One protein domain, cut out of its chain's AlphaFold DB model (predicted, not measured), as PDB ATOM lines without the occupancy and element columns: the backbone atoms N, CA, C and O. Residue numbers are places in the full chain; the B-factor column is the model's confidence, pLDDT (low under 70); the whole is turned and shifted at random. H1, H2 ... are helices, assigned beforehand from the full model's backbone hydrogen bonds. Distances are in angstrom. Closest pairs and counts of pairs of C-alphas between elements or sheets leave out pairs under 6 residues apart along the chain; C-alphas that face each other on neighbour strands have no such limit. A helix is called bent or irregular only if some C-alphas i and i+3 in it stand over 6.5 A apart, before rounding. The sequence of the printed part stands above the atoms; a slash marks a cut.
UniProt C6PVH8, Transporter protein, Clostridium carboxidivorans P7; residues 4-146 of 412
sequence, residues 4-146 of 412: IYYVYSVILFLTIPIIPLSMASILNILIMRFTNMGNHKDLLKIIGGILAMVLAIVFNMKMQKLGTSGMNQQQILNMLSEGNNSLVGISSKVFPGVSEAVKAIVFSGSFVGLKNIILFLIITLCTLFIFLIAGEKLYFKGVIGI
ATOM      1  N   ILE A   4       7.867  -3.471  13.910       83.38
ATOM      2  CA  ILE A   4       7.189  -4.389  14.846       83.38
ATOM      3  C   ILE A   4       7.008  -3.770  16.244       83.38
ATOM      4  O   ILE A   4       5.985  -3.989  16.889       83.38
ATOM      5  N   TYR A   5       7.956  -2.945  16.696       85.69
ATOM      6  CA  TYR A   5       7.857  -2.234  17.974       85.69
ATOM      7  C   TYR A   5       6.656  -1.279  17.998       85.69
ATOM      8  O   TYR A   5       5.900  -1.245  18.970       85.69
ATOM      9  N   TYR A   6       6.452  -0.527  16.913       86.19
ATOM     10  CA  TYR A   6       5.331   0.405  16.796       86.19
ATOM     11  C   TYR A   6       3.995  -0.333  16.725       86.19
ATOM     12  O   TYR A   6       3.042   0.076  17.383       86.19
ATOM     13  N   VAL A   7       3.945  -1.465  16.015       86.69
ATOM     14  CA  VAL A   7       2.754  -2.326  15.973       86.69
ATOM     15  C   VAL A   7       2.385  -2.815  17.378       86.69
ATOM     16  O   VAL A   7       1.241  -2.660  17.800       86.69
ATOM     17  N   TYR A   8       3.349  -3.341  18.142       87.50
ATOM     18  CA  TYR A   8       3.102  -3.794  19.517       87.50
ATOM     19  C   TYR A   8       2.698  -2.647  20.443       87.50
ATOM     20  O   TYR A   8       1.792  -2.811  21.257       87.50
ATOM     21  N   SER A   9       3.313  -1.476  20.286       86.62
ATOM     22  CA  SER A   9       2.988  -0.290  21.081       86.62
ATOM     23  C   SER A   9       1.548   0.175  20.858       86.62
ATOM     24  O   SER A   9       0.855   0.468  21.826       86.62
ATOM     25  N   VAL A  10       1.063   0.187  19.610       89.94
ATOM     26  CA  VAL A  10      -0.330   0.556  19.292       89.94
ATOM     27  C   VAL A  10      -1.318  -0.456  19.872       89.94
ATOM     28  O   VAL A  10      -2.300  -0.061  20.500       89.94
ATOM     29  N   ILE A  11      -1.045  -1.757  19.714       88.88
ATOM     30  CA  ILE A  11      -1.899  -2.818  20.267       88.88
ATOM     31  C   ILE A  11      -1.999  -2.672  21.786       88.88
ATOM     32  O   ILE A  11      -3.102  -2.653  22.332       88.88
ATOM     33  N   LEU A  12      -0.861  -2.528  22.469       89.12
ATOM     34  CA  LEU A  12      -0.812  -2.388  23.922       89.12
ATOM     35  C   LEU A  12      -1.453  -1.084  24.394       89.12
ATOM     36  O   LEU A  12      -2.199  -1.106  25.364       89.12
ATOM     37  N   PHE A  13      -1.254   0.031  23.693       88.19
ATOM     38  CA  PHE A  13      -1.896   1.301  24.036       88.19
ATOM     39  C   PHE A  13      -3.429   1.192  24.059       88.19
ATOM     40  O   PHE A  13      -4.070   1.698  24.978       88.19
ATOM     41  N   LEU A  14      -4.014   0.475  23.095       88.94
ATOM     42  CA  LEU A  14      -5.461   0.255  23.027       88.94
ATOM     43  C   LEU A  14      -5.975  -0.739  24.079       88.94
ATOM     44  O   LEU A  14      -7.124  -0.644  24.505       88.94
ATOM     45  N   THR A  15      -5.148  -1.701  24.493       89.12
ATOM     46  CA  THR A  15      -5.591  -2.850  25.304       89.12
ATOM     47  C   THR A  15      -5.201  -2.770  26.780       89.12
ATOM     48  O   THR A  15      -5.923  -3.297  27.623       89.12
ATOM     49  N   ILE A  16      -4.134  -2.048  27.133       87.56
ATOM     50  CA  ILE A  16      -3.702  -1.804  28.521       87.56
ATOM     51  C   ILE A  16      -4.830  -1.268  29.418       87.56
ATOM     52  O   ILE A  16      -4.950  -1.767  30.539       87.56
ATOM     53  N   PRO A  17      -5.689  -0.321  28.985       89.06
ATOM     54  CA  PRO A  17      -6.762   0.194  29.837       89.06
ATOM     55  C   PRO A  17      -7.835  -0.845  30.188       89.06
ATOM     56  O   PRO A  17      -8.541  -0.678  31.183       89.06
ATOM     57  N   ILE A  18      -7.967  -1.919  29.400       91.00
ATOM     58  CA  ILE A  18      -9.056  -2.894  29.535       91.00
ATOM     59  C   ILE A  18      -8.977  -3.613  30.885       91.00
ATOM     60  O   ILE A  18      -9.979  -3.683  31.592       91.00
ATOM     61  N   ILE A  19      -7.796  -4.098  31.282       88.44
ATOM     62  CA  ILE A  19      -7.630  -4.861  32.530       88.44
ATOM     63  C   ILE A  19      -8.000  -4.014  33.767       88.44
ATOM     64  O   ILE A  19      -8.876  -4.447  34.524       88.44
ATOM     65  N   PRO A  20      -7.443  -2.798  33.974       88.69
ATOM     66  CA  PRO A  20      -7.845  -1.933  35.084       88.69
ATOM     67  C   PRO A  20      -9.340  -1.588  35.086       88.69
ATOM     68  O   PRO A  20      -9.975  -1.640  36.141       88.69
ATOM     69  N   LEU A  21      -9.922  -1.274  33.921       89.44
ATOM     70  CA  LEU A  21     -11.340  -0.914  33.810       89.44
ATOM     71  C   LEU A  21     -12.261  -2.095  34.136       89.44
ATOM     72  O   LEU A  21     -13.239  -1.928  34.869       89.44
ATOM     73  N   SER A  22     -11.942  -3.296  33.646       90.50
ATOM     74  CA  SER A  22     -12.691  -4.513  33.958       90.50
ATOM     75  C   SER A  22     -12.596  -4.865  35.442       90.50
ATOM     76  O   SER A  22     -13.627  -5.117  36.063       90.50
ATOM     77  N   MET A  23     -11.404  -4.810  36.050       87.75
ATOM     78  CA  MET A  23     -11.234  -5.064  37.490       87.75
ATOM     79  C   MET A  23     -12.013  -4.058  38.349       87.75
ATOM     80  O   MET A  23     -12.723  -4.461  39.274       87.75
ATOM     81  N   ALA A  24     -11.944  -2.763  38.020       87.94
ATOM     82  CA  ALA A  24     -12.710  -1.728  38.711       87.94
ATOM     83  C   ALA A  24     -14.227  -1.947  38.575       87.94
ATOM     84  O   ALA A  24     -14.973  -1.797  39.544       87.94
ATOM     85  N   SER A  25     -14.684  -2.360  37.392       88.19
ATOM     86  CA  SER A  25     -16.099  -2.629  37.129       88.19
ATOM     87  C   SER A  25     -16.603  -3.869  37.873       88.19
ATOM     88  O   SER A  25     -17.686  -3.824  38.454       88.19
ATOM     89  N   ILE A  26     -15.809  -4.947  37.936       88.81
ATOM     90  CA  ILE A  26     -16.115  -6.137  38.752       88.81
ATOM     91  C   ILE A  26     -16.261  -5.738  40.222       88.81
ATOM     92  O   ILE A  26     -17.247  -6.097  40.866       88.81
ATOM     93  N   LEU A  27     -15.312  -4.959  40.745       87.00
ATOM     94  CA  LEU A  27     -15.352  -4.474  42.122       87.00
ATOM     95  C   LEU A  27     -16.619  -3.640  42.378       87.00
ATOM     96  O   LEU A  27     -17.296  -3.852  43.384       87.00
ATOM     97  N   ASN A  28     -16.998  -2.761  41.448       83.12
ATOM     98  CA  ASN A  28     -18.224  -1.970  41.549       83.12
ATOM     99  C   ASN A  28     -19.490  -2.850  41.579       83.12
ATOM    100  O   ASN A  28     -20.353  -2.662  42.435       83.12
ATOM    101  N   ILE A  29     -19.575  -3.861  40.706       84.19
ATOM    102  CA  ILE A  29     -20.687  -4.827  40.682       84.19
ATOM    103  C   ILE A  29     -20.790  -5.580  42.020       84.19
ATOM    104  O   ILE A  29     -21.890  -5.770  42.548       84.19
ATOM    105  N   LEU A  30     -19.653  -5.974  42.602       82.62
ATOM    106  CA  LEU A  30     -19.617  -6.621  43.916       82.62
ATOM    107  C   LEU A  30     -20.127  -5.684  45.019       82.62
ATOM    108  O   LEU A  30     -20.979  -6.092  45.810       82.62
ATOM    109  N   ILE A  31     -19.681  -4.423  45.046       78.38
ATOM    110  CA  ILE A  31     -20.152  -3.418  46.014       78.38
ATOM    111  C   ILE A  31     -21.665  -3.184  45.888       78.38
ATOM    112  O   ILE A  31     -22.372  -3.147  46.903       78.38
ATOM    113  N   MET A  32     -22.186  -3.060  44.663       73.81
ATOM    114  CA  MET A  32     -23.621  -2.863  44.413       73.81
ATOM    115  C   MET A  32     -24.462  -4.006  44.988       73.81
ATOM    116  O   MET A  32     -25.512  -3.764  45.584       73.81
ATOM    117  N   ARG A  33     -23.977  -5.249  44.886       74.50
ATOM    118  CA  ARG A  33     -24.657  -6.410  45.467       74.50
ATOM    119  C   ARG A  33     -24.792  -6.289  46.985       74.50
ATOM    120  O   ARG A  33     -25.894  -6.461  47.497       74.50
ATOM    121  N   PHE A  34     -23.709  -5.974  47.696       71.31
ATOM    122  CA  PHE A  34     -23.737  -5.857  49.159       71.31
ATOM    123  C   PHE A  34     -24.588  -4.676  49.639       71.31
ATOM    124  O   PHE A  34     -25.307  -4.796  50.629       71.31
ATOM    125  N   THR A  35     -24.574  -3.565  48.901       67.19
ATOM    126  CA  THR A  35     -25.367  -2.367  49.232       67.19
ATOM    127  C   THR A  35     -26.880  -2.634  49.169       67.19
ATOM    128  O   THR A  35     -27.657  -1.992  49.875       67.19
ATOM    129  N   ASN A  36     -27.307  -3.629  48.385       62.28
ATOM    130  CA  ASN A  36     -28.719  -3.961  48.187       62.28
ATOM    131  C   ASN A  36     -29.288  -5.019  49.142       62.28
ATOM    132  O   ASN A  36     -30.502  -5.219  49.144       62.28
ATOM    133  N   MET A  37     -28.461  -5.700  49.941       59.03
ATOM    134  CA  MET A  37     -28.888  -6.854  50.750       59.03
ATOM    135  C   MET A  37     -29.604  -6.491  52.068       59.03
ATOM    136  O   MET A  37     -29.899  -7.385  52.857       59.03
ATOM    137  N   GLY A  38     -29.908  -5.213  52.329       60.12
ATOM    138  CA  GLY A  38     -30.493  -4.769  53.599       60.12
ATOM    139  C   GLY A  38     -31.692  -3.827  53.470       60.12
ATOM    140  O   GLY A  38     -31.833  -3.093  52.496       60.12
ATOM    141  N   ASN A  39     -32.513  -3.775  54.526       61.84
ATOM    142  CA  ASN A  39     -33.644  -2.840  54.663       61.84
ATOM    143  C   ASN A  39     -33.213  -1.360  54.795       61.84
ATOM    144  O   ASN A  39     -34.052  -0.469  54.731       61.84
ATOM    145  N   HIS A  40     -31.913  -1.088  54.965       71.81
ATOM    146  CA  HIS A  40     -31.343   0.244  55.204       71.81
ATOM    147  C   HIS A  40     -30.386   0.670  54.078       71.81
ATOM    148  O   HIS A  40     -29.267   1.113  54.334       71.81
ATOM    149  N   LYS A  41     -30.812   0.518  52.817       73.19
ATOM    150  CA  LYS A  41     -29.989   0.791  51.622       73.19
ATOM    151  C   LYS A  41     -29.382   2.200  51.624       73.19
ATOM    152  O   LYS A  41     -28.203   2.359  51.324       73.19
ATOM    153  N   ASP A  42     -30.153   3.211  52.017       75.25
ATOM    154  CA  ASP A  42     -29.673   4.598  52.062       75.25
ATOM    155  C   ASP A  42     -28.603   4.812  53.135       75.25
ATOM    156  O   ASP A  42     -27.601   5.483  52.890       75.25
ATOM    157  N   LEU A  43     -28.745   4.162  54.292       76.50
ATOM    158  CA  LEU A  43     -27.719   4.185  55.331       76.50
ATOM    159  C   LEU A  43     -26.431   3.502  54.855       76.50
ATOM    160  O   LEU A  43     -25.348   4.031  55.083       76.50
ATOM    161  N   LEU A  44     -26.535   2.366  54.156       78.94
ATOM    162  CA  LEU A  44     -25.373   1.680  53.582       78.94
ATOM    163  C   LEU A  44     -24.661   2.545  52.536       78.94
ATOM    164  O   LEU A  44     -23.435   2.602  52.540       78.94
ATOM    165  N   LYS A  45     -25.406   3.278  51.697       79.94
ATOM    166  CA  LYS A  45     -24.834   4.249  50.746       79.94
ATOM    167  C   LYS A  45     -24.097   5.382  51.467       79.94
ATOM    168  O   LYS A  45     -23.003   5.752  51.046       79.94
ATOM    169  N   ILE A  46     -24.666   5.907  52.555       81.19
ATOM    170  CA  ILE A  46     -24.022   6.942  53.378       81.19
ATOM    171  C   ILE A  46     -22.733   6.402  54.013       81.19
ATOM    172  O   ILE A  46     -21.673   6.995  53.837       81.19
ATOM    173  N   ILE A  47     -22.801   5.261  54.705       84.12
ATOM    174  CA  ILE A  47     -21.646   4.657  55.384       84.12
ATOM    175  C   ILE A  47     -20.556   4.287  54.374       84.12
ATOM    176  O   ILE A  47     -19.393   4.616  54.588       84.12
ATOM    177  N   GLY A  48     -20.923   3.658  53.255       82.00
ATOM    178  CA  GLY A  48     -19.994   3.318  52.179       82.00
ATOM    179  C   GLY A  48     -19.329   4.555  51.573       82.00
ATOM    180  O   GLY A  48     -18.119   4.552  51.360       82.00
ATOM    181  N   GLY A  49     -20.090   5.636  51.369       82.88
ATOM    182  CA  GLY A  49     -19.565   6.921  50.907       82.88
ATOM    183  C   GLY A  49     -18.560   7.540  51.883       82.88
ATOM    184  O   GLY A  49     -17.477   7.947  51.464       82.88
ATOM    185  N   ILE A  50     -18.880   7.567  53.182       86.62
ATOM    186  CA  ILE A  50     -17.967   8.055  54.228       86.62
ATOM    187  C   ILE A  50     -16.703   7.188  54.285       86.62
ATOM    188  O   ILE A  50     -15.599   7.727  54.292       86.62
ATOM    189  N   LEU A  51     -16.839   5.858  54.291       87.69
ATOM    190  CA  LEU A  51     -15.704   4.930  54.327       87.69
ATOM    191  C   LEU A  51     -14.782   5.118  53.122       87.69
ATOM    192  O   LEU A  51     -13.570   5.221  53.298       87.69
ATOM    193  N   ALA A  52     -15.339   5.218  51.913       85.25
ATOM    194  CA  ALA A  52     -14.564   5.478  50.704       85.25
ATOM    195  C   ALA A  52     -13.805   6.811  50.794       85.25
ATOM    196  O   ALA A  52     -12.632   6.877  50.433       85.25
ATOM    197  N   MET A  53     -14.444   7.853  51.332       87.25
ATOM    198  CA  MET A  53     -13.820   9.159  51.539       87.25
ATOM    199  C   MET A  53     -12.675   9.100  52.560       87.25
ATOM    200  O   MET A  53     -11.592   9.617  52.297       87.25
ATOM    201  N   VAL A  54     -12.876   8.424  53.696       88.50
ATOM    202  CA  VAL A  54     -11.832   8.223  54.714       88.50
ATOM    203  C   VAL A  54     -10.659   7.430  54.138       88.50
ATOM    204  O   VAL A  54      -9.512   7.836  54.309       88.50
ATOM    205  N   LEU A  55     -10.925   6.341  53.410       89.62
ATOM    206  CA  LEU A  55      -9.885   5.557  52.741       89.62
ATOM    207  C   LEU A  55      -9.108   6.399  51.726       89.62
ATOM    208  O   LEU A  55      -7.883   6.312  51.693       89.62
ATOM    209  N   ALA A  56      -9.792   7.244  50.948       86.56
ATOM    210  CA  ALA A  56      -9.153   8.143  49.993       86.56
ATOM    211  C   ALA A  56      -8.235   9.158  50.690       86.56
ATOM    212  O   ALA A  56      -7.103   9.351  50.253       86.56
ATOM    213  N   ILE A  57      -8.681   9.753  51.801       87.12
ATOM    214  CA  ILE A  57      -7.872  10.691  52.594       87.12
ATOM    215  C   ILE A  57      -6.665   9.974  53.208       87.12
ATOM    216  O   ILE A  57      -5.542  10.449  53.071       87.12
ATOM    217  N   VAL A  58      -6.851   8.805  53.829       87.31
ATOM    218  CA  VAL A  58      -5.748   8.023  54.419       87.31
ATOM    219  C   VAL A  58      -4.739   7.599  53.354       87.31
ATOM    220  O   VAL A  58      -3.530   7.672  53.579       87.31
ATOM    221  N   PHE A  59      -5.217   7.167  52.188       86.31
ATOM    222  CA  PHE A  59      -4.364   6.837  51.055       86.31
ATOM    223  C   PHE A  59      -3.582   8.065  50.575       86.31
ATOM    224  O   PHE A  59      -2.365   7.979  50.415       86.31
ATOM    225  N   ASN A  60      -4.248   9.214  50.431       85.81
ATOM    226  CA  ASN A  60      -3.612  10.477  50.061       85.81
ATOM    227  C   ASN A  60      -2.533  10.889  51.078       85.81
ATOM    228  O   ASN A  60      -1.409  11.180  50.681       85.81
ATOM    229  N   MET A  61      -2.816  10.791  52.380       83.75
ATOM    230  CA  MET A  61      -1.851  11.067  53.449       83.75
ATOM    231  C   MET A  61      -0.639  10.128  53.408       83.75
ATOM    232  O   MET A  61       0.492  10.576  53.583       83.75
ATOM    233  N   LYS A  62      -0.849   8.824  53.176       82.31
ATOM    234  CA  LYS A  62       0.254   7.861  53.021       82.31
ATOM    235  C   LYS A  62       1.102   8.181  51.794       82.31
ATOM    236  O   LYS A  62       2.324   8.150  51.894       82.31
ATOM    237  N   MET A  63       0.470   8.516  50.671       77.94
ATOM    238  CA  MET A  63       1.180   8.864  49.440       77.94
ATOM    239  C   MET A  63       1.979  10.164  49.596       77.94
ATOM    240  O   MET A  63       3.130  10.230  49.177       77.94
ATOM    241  N   GLN A  64       1.415  11.163  50.279       74.62
ATOM    242  CA  GLN A  64       2.117  12.406  50.590       74.62
ATOM    243  C   GLN A  64       3.326  12.153  51.498       74.62
ATOM    244  O   GLN A  64       4.405  12.657  51.209       74.62
ATOM    245  N   LYS A  65       3.187  11.304  52.529       69.69
ATOM    246  CA  LYS A  65       4.314  10.895  53.386       69.69
ATOM    247  C   LYS A  65       5.411  10.169  52.617       69.69
ATOM    248  O   LYS A  65       6.577  10.387  52.919       69.69
ATOM    249  N   LEU A  66       5.071   9.326  51.645       66.44
ATOM    250  CA  LEU A  66       6.071   8.684  50.784       66.44
ATOM    251  C   LEU A  66       6.821   9.712  49.921       66.44
ATOM    252  O   LEU A  66       8.020   9.557  49.713       66.44
ATOM    253  N   GLY A  67       6.142  10.775  49.477       60.31
ATOM    254  CA  GLY A  67       6.762  11.887  48.753       60.31
ATOM    255  C   GLY A  67       7.658  12.781  49.622       60.31
ATOM    256  O   GLY A  67       8.693  13.233  49.146       60.31
ATOM    257  N   THR A  68       7.303  13.015  50.891       56.53
ATOM    258  CA  THR A  68       8.072  13.883  51.807       56.53
ATOM    259  C   THR A  68       9.137  13.151  52.632       56.53
ATOM    260  O   THR A  68      10.121  13.768  53.027       56.53
ATOM    261  N   SER A  69       9.013  11.838  52.863       52.62
ATOM    262  CA  SER A  69       9.938  11.055  53.712       52.62
ATOM    263  C   SER A  69      11.206  10.571  52.990       52.62
ATOM    264  O   SER A  69      11.723   9.499  53.296       52.62
ATOM    265  N   GLY A  70      11.746  11.362  52.061       51.19
ATOM    266  CA  GLY A  70      13.112  11.146  51.582       51.19
ATOM    267  C   GLY A  70      13.275  10.161  50.426       51.19
ATOM    268  O   GLY A  70      14.322   9.526  50.333       51.19
ATOM    269  N   MET A  71      12.327  10.096  49.486       50.81
ATOM    270  CA  MET A  71      12.733   9.780  48.114       50.81
ATOM    271  C   MET A  71      13.546  10.968  47.602       50.81
ATOM    272  O   MET A  71      13.005  11.934  47.067       50.81
ATOM    273  N   ASN A  72      14.859  10.924  47.840       53.97
ATOM    274  CA  ASN A  72      15.784  11.923  47.325       53.97
ATOM    275  C   ASN A  72      15.519  12.056  45.818       53.97
ATOM    276  O   ASN A  72      15.316  11.043  45.146       53.97
ATOM    277  N   GLN A  73      15.527  13.264  45.258       55.72
ATOM    278  CA  GLN A  73      15.355  13.442  43.810       55.72
ATOM    279  C   GLN A  73      16.328  12.540  43.024       55.72
ATOM    280  O   GLN A  73      15.969  11.994  41.986       55.72
ATOM    281  N   GLN A  74      17.503  12.268  43.601       57.91
ATOM    282  CA  GLN A  74      18.472  11.263  43.158       57.91
ATOM    283  C   GLN A  74      18.022   9.800  43.283       57.91
ATOM    284  O   GLN A  74      18.352   9.025  42.408       57.91
ATOM    285  N   GLN A  75      17.263   9.385  44.297       60.97
ATOM    286  CA  GLN A  75      16.701   8.027  44.364       60.97
ATOM    287  C   GLN A  75      15.584   7.811  43.342       60.97
ATOM    288  O   GLN A  75      15.517   6.741  42.752       60.97
ATOM    289  N   ILE A  76      14.743   8.819  43.087       61.16
ATOM    290  CA  ILE A  76      13.753   8.756  41.999       61.16
ATOM    291  C   ILE A  76      14.477   8.729  40.651       61.16
ATOM    292  O   ILE A  76      14.158   7.900  39.805       61.16
ATOM    293  N   LEU A  77      15.494   9.580  40.469       62.59
ATOM    294  CA  LEU A  77      16.342   9.567  39.279       62.59
ATOM    295  C   LEU A  77      17.079   8.236  39.120       62.59
ATOM    296  O   LEU A  77      17.123   7.751  38.004       62.59
ATOM    297  N   ASN A  78      17.568   7.614  40.194       66.00
ATOM    298  CA  ASN A  78      18.214   6.300  40.163       66.00
ATOM    299  C   ASN A  78      17.205   5.186  39.860       66.00
ATOM    300  O   ASN A  78      17.473   4.332  39.029       66.00
ATOM    301  N   MET A  79      15.994   5.229  40.423       61.53
ATOM    302  CA  MET A  79      14.920   4.293  40.058       61.53
ATOM    303  C   MET A  79      14.485   4.433  38.590       61.53
ATOM    304  O   MET A  79      14.063   3.445  37.988       61.53
ATOM    305  N   LEU A  80      14.573   5.640  38.020       61.16
ATOM    306  CA  LEU A  80      14.284   5.921  36.611       61.16
ATOM    307  C   LEU A  80      15.477   5.609  35.686       61.16
ATOM    308  O   LEU A  80      15.256   5.218  34.542       61.16
ATOM    309  N   SER A  81      16.718   5.771  36.157       59.66
ATOM    310  CA  SER A  81      17.949   5.642  35.364       59.66
ATOM    311  C   SER A  81      18.568   4.246  35.408       59.66
ATOM    312  O   SER A  81      19.155   3.822  34.417       59.66
ATOM    313  N   GLU A  82      18.384   3.487  36.493       57.81
ATOM    314  CA  GLU A  82      18.903   2.119  36.628       57.81
ATOM    315  C   GLU A  82      18.176   1.119  35.716       57.81
ATOM    316  O   GLU A  82      18.561  -0.047  35.649       57.81
ATOM    317  N   GLY A  83      17.113   1.533  35.010       54.38
ATOM    318  CA  GLY A  83      16.375   0.678  34.070       54.38
ATOM    319  C   GLY A  83      15.739  -0.554  34.724       54.38
ATOM    320  O   GLY A  83      15.190  -1.419  34.040       54.38
ATOM    321  N   ASN A  84      15.787  -0.649  36.053       54.41
ATOM    322  CA  ASN A  84      15.459  -1.854  36.791       54.41
ATOM    323  C   ASN A  84      13.966  -1.930  37.094       54.41
ATOM    324  O   ASN A  84      13.598  -2.036  38.255       54.41
ATOM    325  N   ASN A  85      13.121  -1.809  36.059       59.16
ATOM    326  CA  ASN A  85      11.711  -2.226  35.989       59.16
ATOM    327  C   ASN A  85      10.884  -2.107  37.297       59.16
ATOM    328  O   ASN A  85       9.969  -2.890  37.540       59.16
ATOM    329  N   SER A  86      11.167  -1.137  38.162       58.56
ATOM    330  CA  SER A  86      10.717  -1.135  39.561       58.56
ATOM    331  C   SER A  86       9.249  -0.729  39.632       58.56
ATOM    332  O   SER A  86       8.439  -1.371  40.302       58.56
ATOM    333  N   LEU A  87       8.874   0.235  38.790       61.19
ATOM    334  CA  LEU A  87       7.492   0.594  38.483       61.19
ATOM    335  C   LEU A  87       6.720  -0.568  37.846       61.19
ATOM    336  O   LEU A  87       5.536  -0.746  38.129       61.19
ATOM    337  N   VAL A  88       7.386  -1.399  37.040       65.38
ATOM    338  CA  VAL A  88       6.791  -2.596  36.429       65.38
ATOM    339  C   VAL A  88       6.587  -3.687  37.478       65.38
ATOM    340  O   VAL A  88       5.548  -4.339  37.478       65.38
ATOM    341  N   GLY A  89       7.507  -3.845  38.429       65.00
ATOM    342  CA  GLY A  89       7.387  -4.778  39.550       65.00
ATOM    343  C   GLY A  89       6.282  -4.398  40.539       65.00
ATOM    344  O   GLY A  89       5.625  -5.272  41.097       65.00
ATOM    345  N   ILE A  90       6.026  -3.102  40.733       66.00
ATOM    346  CA  ILE A  90       4.893  -2.627  41.539       66.00
ATOM    347  C   ILE A  90       3.584  -2.780  40.754       66.00
ATOM    348  O   ILE A  90       2.616  -3.332  41.273       66.00
ATOM    349  N   SER A  91       3.561  -2.355  39.490       67.50
ATOM    350  CA  SER A  91       2.352  -2.392  38.659       67.50
ATOM    351  C   SER A  91       1.903  -3.816  38.329       67.50
ATOM    352  O   SER A  91       0.707  -4.085  38.325       67.50
ATOM    353  N   SER A  92       2.838  -4.752  38.131       72.44
ATOM    354  CA  SER A  92       2.537  -6.172  37.880       72.44
ATOM    355  C   SER A  92       1.984  -6.914  39.099       72.44
ATOM    356  O   SER A  92       1.310  -7.926  38.932       72.44
ATOM    357  N   LYS A  93       2.207  -6.408  40.323       73.00
ATOM    358  CA  LYS A  93       1.565  -6.941  41.540       73.00
ATOM    359  C   LYS A  93       0.091  -6.559  41.647       73.00
ATOM    360  O   LYS A  93      -0.674  -7.280  42.277       73.00
ATOM    361  N   VAL A  94      -0.287  -5.413  41.082       74.50
ATOM    362  CA  VAL A  94      -1.657  -4.884  41.154       74.50
ATOM    363  C   VAL A  94      -2.474  -5.314  39.938       74.50
ATOM    364  O   VAL A  94      -3.634  -5.689  40.086       74.50
ATOM    365  N   PHE A  95      -1.868  -5.290  38.749       79.56
ATOM    366  CA  PHE A  95      -2.531  -5.605  37.491       79.56
ATOM    367  C   PHE A  95      -1.840  -6.783  36.789       79.56
ATOM    368  O   PHE A  95      -0.666  -6.671  36.414       79.56
ATOM    369  N   PRO A  96      -2.553  -7.902  36.567       78.38
ATOM    370  CA  PRO A  96      -2.015  -9.009  35.788       78.38
ATOM    371  C   PRO A  96      -1.762  -8.545  34.345       78.38
ATOM    372  O   PRO A  96      -2.517  -7.737  33.818       78.38
ATOM    373  N   GLY A  97      -0.698  -9.023  33.696       81.50
ATOM    374  CA  GLY A  97      -0.383  -8.681  32.303       81.50
ATOM    375  C   GLY A  97       0.598  -7.516  32.114       81.50
ATOM    376  O   GLY A  97       1.183  -7.383  31.041       81.50
ATOM    377  N   VAL A  98       0.854  -6.676  33.125       82.94
ATOM    378  CA  VAL A  98       1.789  -5.539  32.961       82.94
ATOM    379  C   VAL A  98       3.224  -6.013  32.710       82.94
ATOM    380  O   VAL A  98       3.939  -5.414  31.906       82.94
ATOM    381  N   SER A  99       3.653  -7.116  33.339       83.62
ATOM    382  CA  SER A  99       4.990  -7.667  33.078       83.62
ATOM    383  C   SER A  99       5.118  -8.169  31.641       83.62
ATOM    384  O   SER A  99       6.190  -8.049  31.047       83.62
ATOM    385  N   GLU A 100       4.057  -8.757  31.105       85.88
ATOM    386  CA  GLU A 100       3.977  -9.345  29.775       85.88
ATOM    387  C   GLU A 100       3.934  -8.240  28.714       85.88
ATOM    388  O   GLU A 100       4.695  -8.294  27.750       85.88
ATOM    389  N   ALA A 101       3.157  -7.177  28.943       85.25
ATOM    390  CA  ALA A 101       3.133  -5.988  28.090       85.25
ATOM    391  C   ALA A 101       4.521  -5.335  27.975       85.25
ATOM    392  O   ALA A 101       4.983  -5.025  26.877       85.25
ATOM    393  N   VAL A 102       5.237  -5.191  29.093       85.12
ATOM    394  CA  VAL A 102       6.591  -4.614  29.096       85.12
ATOM    395  C   VAL A 102       7.584  -5.528  28.377       85.12
ATOM    396  O   VAL A 102       8.354  -5.058  27.541       85.12
ATOM    397  N   LYS A 103       7.546  -6.843  28.633       83.88
ATOM    398  CA  LYS A 103       8.409  -7.813  27.935       83.88
ATOM    399  C   LYS A 103       8.123  -7.862  26.430       83.88
ATOM    400  O   LYS A 103       9.057  -8.051  25.655       83.88
ATOM    401  N   ALA A 104       6.876  -7.659  26.003       85.19
ATOM    402  CA  ALA A 104       6.516  -7.579  24.589       85.19
ATOM    403  C   ALA A 104       7.184  -6.386  23.882       85.19
ATOM    404  O   ALA A 104       7.692  -6.539  22.774       85.19
ATOM    405  N   ILE A 105       7.235  -5.225  24.544       84.56
ATOM    406  CA  ILE A 105       7.869  -4.002  24.023       84.56
ATOM    407  C   ILE A 105       9.399  -4.125  24.031       84.56
ATOM    408  O   ILE A 105      10.043  -3.849  23.021       84.56
ATOM    409  N   VAL A 106       9.985  -4.577  25.146       84.44
ATOM    410  CA  VAL A 106      11.448  -4.678  25.312       84.44
ATOM    411  C   VAL A 106      12.060  -5.716  24.365       84.44
ATOM    412  O   VAL A 106      13.123  -5.482  23.796       84.44
ATOM    413  N   PHE A 107      11.378  -6.845  24.143       82.81
ATOM    414  CA  PHE A 107      11.865  -7.950  23.309       82.81
ATOM    415  C   PHE A 107      11.169  -8.035  21.942       82.81
ATOM    416  O   PHE A 107      11.093  -9.121  21.359       82.81
ATOM    417  N   SER A 108      10.683  -6.905  21.406       78.00
ATOM    418  CA  SER A 108       9.829  -6.846  20.206       78.00
ATOM    419  C   SER A 108      10.438  -7.479  18.946       78.00
ATOM    420  O   SER A 108       9.709  -7.872  18.046       78.00
ATOM    421  N   GLY A 109      11.770  -7.566  18.860       76.56
ATOM    422  CA  GLY A 109      12.490  -8.183  17.738       76.56
ATOM    423  C   GLY A 109      12.696  -9.698  17.851       76.56
ATOM    424  O   GLY A 109      13.367 -10.277  17.005       76.56
ATOM    425  N   SER A 110      12.171 -10.345  18.892       83.25
ATOM    426  CA  SER A 110      12.399 -11.767  19.175       83.25
ATOM    427  C   SER A 110      11.088 -12.531  19.359       83.25
ATOM    428  O   SER A 110      10.050 -11.952  19.686       83.25
ATOM    429  N   PHE A 111      11.145 -13.862  19.245       83.19
ATOM    430  CA  PHE A 111      10.006 -14.743  19.536       83.19
ATOM    431  C   PHE A 111       9.470 -14.574  20.972       83.19
ATOM    432  O   PHE A 111       8.286 -14.780  21.236       83.19
ATOM    433  N   VAL A 112      10.322 -14.123  21.901       83.56
ATOM    434  CA  VAL A 112       9.934 -13.789  23.277       83.56
ATOM    435  C   VAL A 112       8.944 -12.620  23.301       83.56
ATOM    436  O   VAL A 112       7.985 -12.663  24.071       83.56
ATOM    437  N   GLY A 113       9.112 -11.610  22.443       83.50
ATOM    438  CA  GLY A 113       8.170 -10.494  22.326       83.50
ATOM    439  C   GLY A 113       6.791 -10.953  21.847       83.50
ATOM    440  O   GLY A 113       5.781 -10.644  22.483       83.50
ATOM    441  N   LEU A 114       6.762 -11.784  20.798       85.75
ATOM    442  CA  LEU A 114       5.530 -12.351  20.237       85.75
ATOM    443  C   LEU A 114       4.774 -13.221  21.257       85.75
ATOM    444  O   LEU A 114       3.558 -13.106  21.411       85.75
ATOM    445  N   LYS A 115       5.485 -14.067  22.011       90.12
ATOM    446  CA  LYS A 115       4.875 -14.885  23.068       90.12
ATOM    447  C   LYS A 115       4.222 -14.021  24.150       90.12
ATOM    448  O   LYS A 115       3.118 -14.326  24.595       90.12
ATOM    449  N   ASN A 116       4.897 -12.955  24.578       88.00
ATOM    450  CA  ASN A 116       4.405 -12.100  25.656       88.00
ATOM    451  C   ASN A 116       3.212 -11.236  25.230       88.00
ATOM    452  O   ASN A 116       2.297 -11.068  26.033       88.00
ATOM    453  N   ILE A 117       3.162 -10.748  23.984       88.00
ATOM    454  CA  ILE A 117       1.981 -10.009  23.509       88.00
ATOM    455  C   ILE A 117       0.756 -10.922  23.396       88.00
ATOM    456  O   ILE A 117      -0.334 -10.532  23.803       88.00
ATOM    457  N   ILE A 118       0.931 -12.169  22.943       91.12
ATOM    458  CA  ILE A 118      -0.156 -13.159  22.912       91.12
ATOM    459  C   ILE A 118      -0.633 -13.471  24.334       91.12
ATOM    460  O   ILE A 118      -1.833 -13.451  24.596       91.12
ATOM    461  N   LEU A 119       0.293 -13.704  25.269       90.88
ATOM    462  CA  LEU A 119      -0.048 -13.968  26.666       90.88
ATOM    463  C   LEU A 119      -0.797 -12.787  27.303       90.88
ATOM    464  O   LEU A 119      -1.798 -12.991  27.987       90.88
ATOM    465  N   PHE A 120      -0.362 -11.557  27.027       91.56
ATOM    466  CA  PHE A 120      -1.043 -10.346  27.474       91.56
ATOM    467  C   PHE A 120      -2.476 -10.244  26.926       91.56
ATOM    468  O   PHE A 120      -3.413  -9.954  27.675       91.56
ATOM    469  N   LEU A 121      -2.669 -10.522  25.633       91.69
ATOM    470  CA  LEU A 121      -3.993 -10.515  25.012       91.69
ATOM    471  C   LEU A 121      -4.900 -11.602  25.601       91.69
ATOM    472  O   LEU A 121      -6.067 -11.327  25.867       91.69
ATOM    473  N   ILE A 122      -4.370 -12.794  25.888       93.19
ATOM    474  CA  ILE A 122      -5.117 -13.863  26.569       93.19
ATOM    475  C   ILE A 122      -5.556 -13.407  27.965       93.19
ATOM    476  O   ILE A 122      -6.731 -13.526  28.294       93.19
ATOM    477  N   ILE A 123      -4.655 -12.831  28.769       91.19
ATOM    478  CA  ILE A 123      -4.992 -12.305  30.105       91.19
ATOM    479  C   ILE A 123      -6.079 -11.229  30.006       91.19
ATOM    480  O   ILE A 123      -7.034 -11.228  30.790       91.19
ATOM    481  N   THR A 124      -5.966 -10.337  29.021       91.50
ATOM    482  CA  THR A 124      -6.956  -9.284  28.763       91.50
ATOM    483  C   THR A 124      -8.322  -9.881  28.423       91.50
ATOM    484  O   THR A 124      -9.325  -9.497  29.025       91.50
ATOM    485  N   LEU A 125      -8.365 -10.871  27.525       92.50
ATOM    486  CA  LEU A 125      -9.590 -11.578  27.143       92.50
ATOM    487  C   LEU A 125     -10.202 -12.345  28.319       92.50
ATOM    488  O   LEU A 125     -11.407 -12.254  28.538       92.50
ATOM    489  N   CYS A 126      -9.394 -13.047  29.116       91.94
ATOM    490  CA  CYS A 126      -9.860 -13.731  30.322       91.94
ATOM    491  C   CYS A 126     -10.467 -12.745  31.329       91.94
ATOM    492  O   CYS A 126     -11.534 -13.009  31.881       91.94
ATOM    493  N   THR A 127      -9.827 -11.592  31.541       89.94
ATOM    494  CA  THR A 127     -10.329 -10.553  32.455       89.94
ATOM    495  C   THR A 127     -11.656  -9.977  31.958       89.94
ATOM    496  O   THR A 127     -12.599  -9.836  32.741       89.94
ATOM    497  N   LEU A 128     -11.766  -9.714  30.652       91.44
ATOM    498  CA  LEU A 128     -13.016  -9.302  30.010       91.44
ATOM    499  C   LEU A 128     -14.112 -10.357  30.169       91.44
ATOM    500  O   LEU A 128     -15.240 -10.023  30.517       91.44
ATOM    501  N   PHE A 129     -13.786 -11.632  29.964       92.88
ATOM    502  CA  PHE A 129     -14.739 -12.730  30.086       92.88
ATOM    503  C   PHE A 129     -15.273 -12.874  31.518       92.88
ATOM    504  O   PHE A 129     -16.483 -12.985  31.723       92.88
ATOM    505  N   ILE A 130     -14.395 -12.783  32.525       90.44
ATOM    506  CA  ILE A 130     -14.795 -12.764  33.942       90.44
ATOM    507  C   ILE A 130     -15.713 -11.569  34.223       90.44
ATOM    508  O   ILE A 130     -16.730 -11.724  34.903       90.44
ATOM    509  N   PHE A 131     -15.385 -10.389  33.688       90.62
ATOM    510  CA  PHE A 131     -16.228  -9.204  33.818       90.62
ATOM    511  C   PHE A 131     -17.617  -9.411  33.201       90.62
ATOM    512  O   PHE A 131     -18.607  -9.091  33.855       90.62
ATOM    513  N   LEU A 132     -17.710  -9.994  32.002       89.69
ATOM    514  CA  LEU A 132     -18.990 -10.273  31.343       89.69
ATOM    515  C   LEU A 132     -19.854 -11.245  32.160       89.69
ATOM    516  O   LEU A 132     -21.027 -10.959  32.393       89.69
ATOM    517  N   ILE A 133     -19.271 -12.331  32.684       89.25
ATOM    518  CA  ILE A 133     -19.985 -13.286  33.552       89.25
ATOM    519  C   ILE A 133     -20.463 -12.612  34.844       89.25
ATOM    520  O   ILE A 133     -21.591 -12.838  35.294       89.25
ATOM    521  N   ALA A 134     -19.603 -11.803  35.470       86.69
ATOM    522  CA  ALA A 134     -19.962 -11.058  36.672       86.69
ATOM    523  C   ALA A 134     -21.093 -10.062  36.383       86.69
ATOM    524  O   ALA A 134     -22.036  -9.965  37.171       86.69
ATOM    525  N   GLY A 135     -21.034  -9.379  35.237       84.94
ATOM    526  CA  GLY A 135     -22.080  -8.501  34.729       84.94
ATOM    527  C   GLY A 135     -23.409  -9.236  34.598       84.94
ATOM    528  O   GLY A 135     -24.366  -8.891  35.283       84.94
ATOM    529  N   GLU A 136     -23.463 -10.305  33.813       84.62
ATOM    530  CA  GLU A 136     -24.697 -11.061  33.579       84.62
ATOM    531  C   GLU A 136     -25.339 -11.560  34.887       84.62
ATOM    532  O   GLU A 136     -26.528 -11.348  35.134       84.62
ATOM    533  N   LYS A 137     -24.547 -12.181  35.772       82.06
ATOM    534  CA  LYS A 137     -25.080 -12.834  36.979       82.06
ATOM    535  C   LYS A 137     -25.432 -11.868  38.106       82.06
ATOM    536  O   LYS A 137     -26.330 -12.163  38.902       82.06
ATOM    537  N   LEU A 138     -24.688 -10.771  38.245       79.56
ATOM    538  CA  LEU A 138     -24.738  -9.923  39.439       79.56
ATOM    539  C   LEU A 138     -25.268  -8.517  39.159       79.56
ATOM    540  O   LEU A 138     -25.873  -7.934  40.059       79.56
ATOM    541  N   TYR A 139     -25.099  -7.982  37.947       79.62
ATOM    542  CA  TYR A 139     -25.469  -6.600  37.636       79.62
ATOM    543  C   TYR A 139     -26.974  -6.369  37.760       79.62
ATOM    544  O   TYR A 139     -27.386  -5.516  38.537       79.62
ATOM    545  N   PHE A 140     -27.814  -7.166  37.091       71.94
ATOM    546  CA  PHE A 140     -29.271  -6.961  37.131       71.94
ATOM    547  C   PHE A 140     -29.844  -7.075  38.549       71.94
ATOM    548  O   PHE A 140     -30.621  -6.223  38.978       71.94
ATOM    549  N   LYS A 141     -29.387  -8.064  39.328       68.94
ATOM    550  CA  LYS A 141     -29.752  -8.203  40.750       68.94
ATOM    551  C   LYS A 141     -29.257  -7.015  41.593       68.94
ATOM    552  O   LYS A 141     -29.914  -6.620  42.556       68.94
ATOM    553  N   GLY A 142     -28.111  -6.439  41.231       65.88
ATOM    554  CA  GLY A 142     -27.523  -5.251  41.848       65.88
ATOM    555  C   GLY A 142     -28.162  -3.922  41.425       65.88
ATOM    556  O   GLY A 142     -28.122  -2.973  42.194       65.88
ATOM    557  N   VAL A 143     -28.792  -3.820  40.257       67.94
ATOM    558  CA  VAL A 143     -29.409  -2.564  39.795       67.94
ATOM    559  C   VAL A 143     -30.872  -2.468  40.213       67.94
ATOM    560  O   VAL A 143     -31.294  -1.426  40.706       67.94
ATOM    561  N   ILE A 144     -31.634  -3.562  40.122       64.44
ATOM    562  CA  ILE A 144     -33.062  -3.573  40.491       64.44
ATOM    563  C   ILE A 144     -33.260  -3.184  41.967       64.44
ATOM    564  O   ILE A 144     -34.212  -2.493  42.317       64.44
ATOM    565  N   GLY A 145     -32.319  -3.539  42.846       59.16
ATOM    566  CA  GLY A 145     -32.373  -3.138  44.250       59.16
ATOM    567  C   GLY A 145     -32.051  -1.660  44.524       59.16
ATOM    568  O   GLY A 145     -32.299  -1.220  45.646       59.16
ATOM    569  N   ILE A 146     -31.540  -0.891  43.556       58.66
ATOM    570  CA  ILE A 146     -31.182   0.529  43.734       58.66
ATOM    571  C   ILE A 146     -32.405   1.443  43.586       58.66
ATOM    572  O   ILE A 146     -32.480   2.442  44.303       58.66
TER     573      ILE A 146
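This is residues 4 to 146 of the 412 residues of the protein "Transporter protein" of Clostridium carboxidivorans P7 (UniProt C6PVH8). A flat, open frame of helices surrounds a hollow middle: the long helix H7 makes one side, with H1 and then H2 following each other alongside it, and the long arm H3 folds back from the far end of H2. H4 turns the corner beyond H3, and H5 and H6 lead back to the beginning of H7; residues 49 to 70 and 72 to 78, in H3, H4 and the link between them, stand free. The printed part has 143 residues with seven named helices, H1 to H7 in order, and no named strand; the class is all helix. It is loose, with a radius of gyration of the C-alphas of 19.9 A and spans of 58 by 41 by 18 A.

H1, residues 4 to 15, and H2, residues 18 to 35, meet only through their link. H7, residues 111 to 146, touches H2 at a shallow tilt of 23 degrees, the same way, closest at the C-alphas of Arg 33 and Gly 142, 4.8 A apart. With residues 117 to 124 alone, H7 only just touches H1, with 3 pairs of C-alphas within 8 A, the closest being Thr 15 and Thr 124 at 7.4 A. H3, residues 41 to 68, touches H2 only at the corner, and only just, with 3 pairs within 8 A; the C-alphas of Thr 35 and Leu 44 are closest, at 5.9 A. H4, residues 73 to 81, and H3 are apart. H5, residues 86 to 94, is close to H4 but not clearly touching, with C-alphas 79 and 86 6.9 A apart. H5 and H6, residues 98 to 106, form a helical hairpin at a steep tilt of 39 degrees, closest at C-alphas 92 and 98, 5.0 A. H6 and H7 form another, at a shallow tilt of 31 degrees, through residues 112 to 120 of H7 alone, closest at C-alphas 104 and 113, 4.0 A. H6 also touches H1, closest at C-alphas 5 and 105, 6.3 A. Every O i to N i+4 pair is within hydrogen-bond range in H1, H2, H3, H4 and H6; H5 has 3 of 5 and H7 28 of 32.

H1 begins at C-alpha 4, (7.189, -4.389, 14.846), and measures 16.6 A. H2 measures 25.6 A, H3 40.3 A, H4 11.8 A, H5 13.0 A and H6 12.4 A. H3 ends at C-alpha 68, (8.072, 13.883, 51.807). H7 measures 50.2 A and ends at C-alpha 146, (-31.182, 0.529, 43.734); it is irregular, with C-alphas 137 and 140 7.2 A apart, and has a kink of 46 degrees near residue 138.

The two C-alphas farthest apart, those of Asn 39 and Gly 109, are 59.3 A apart. The printed part has no cut, and its six links between helices are tight. The mean pLDDT of the printed part is 78.4; residues 35 to 39, 65 to 91 and 141 to 146 are under 70.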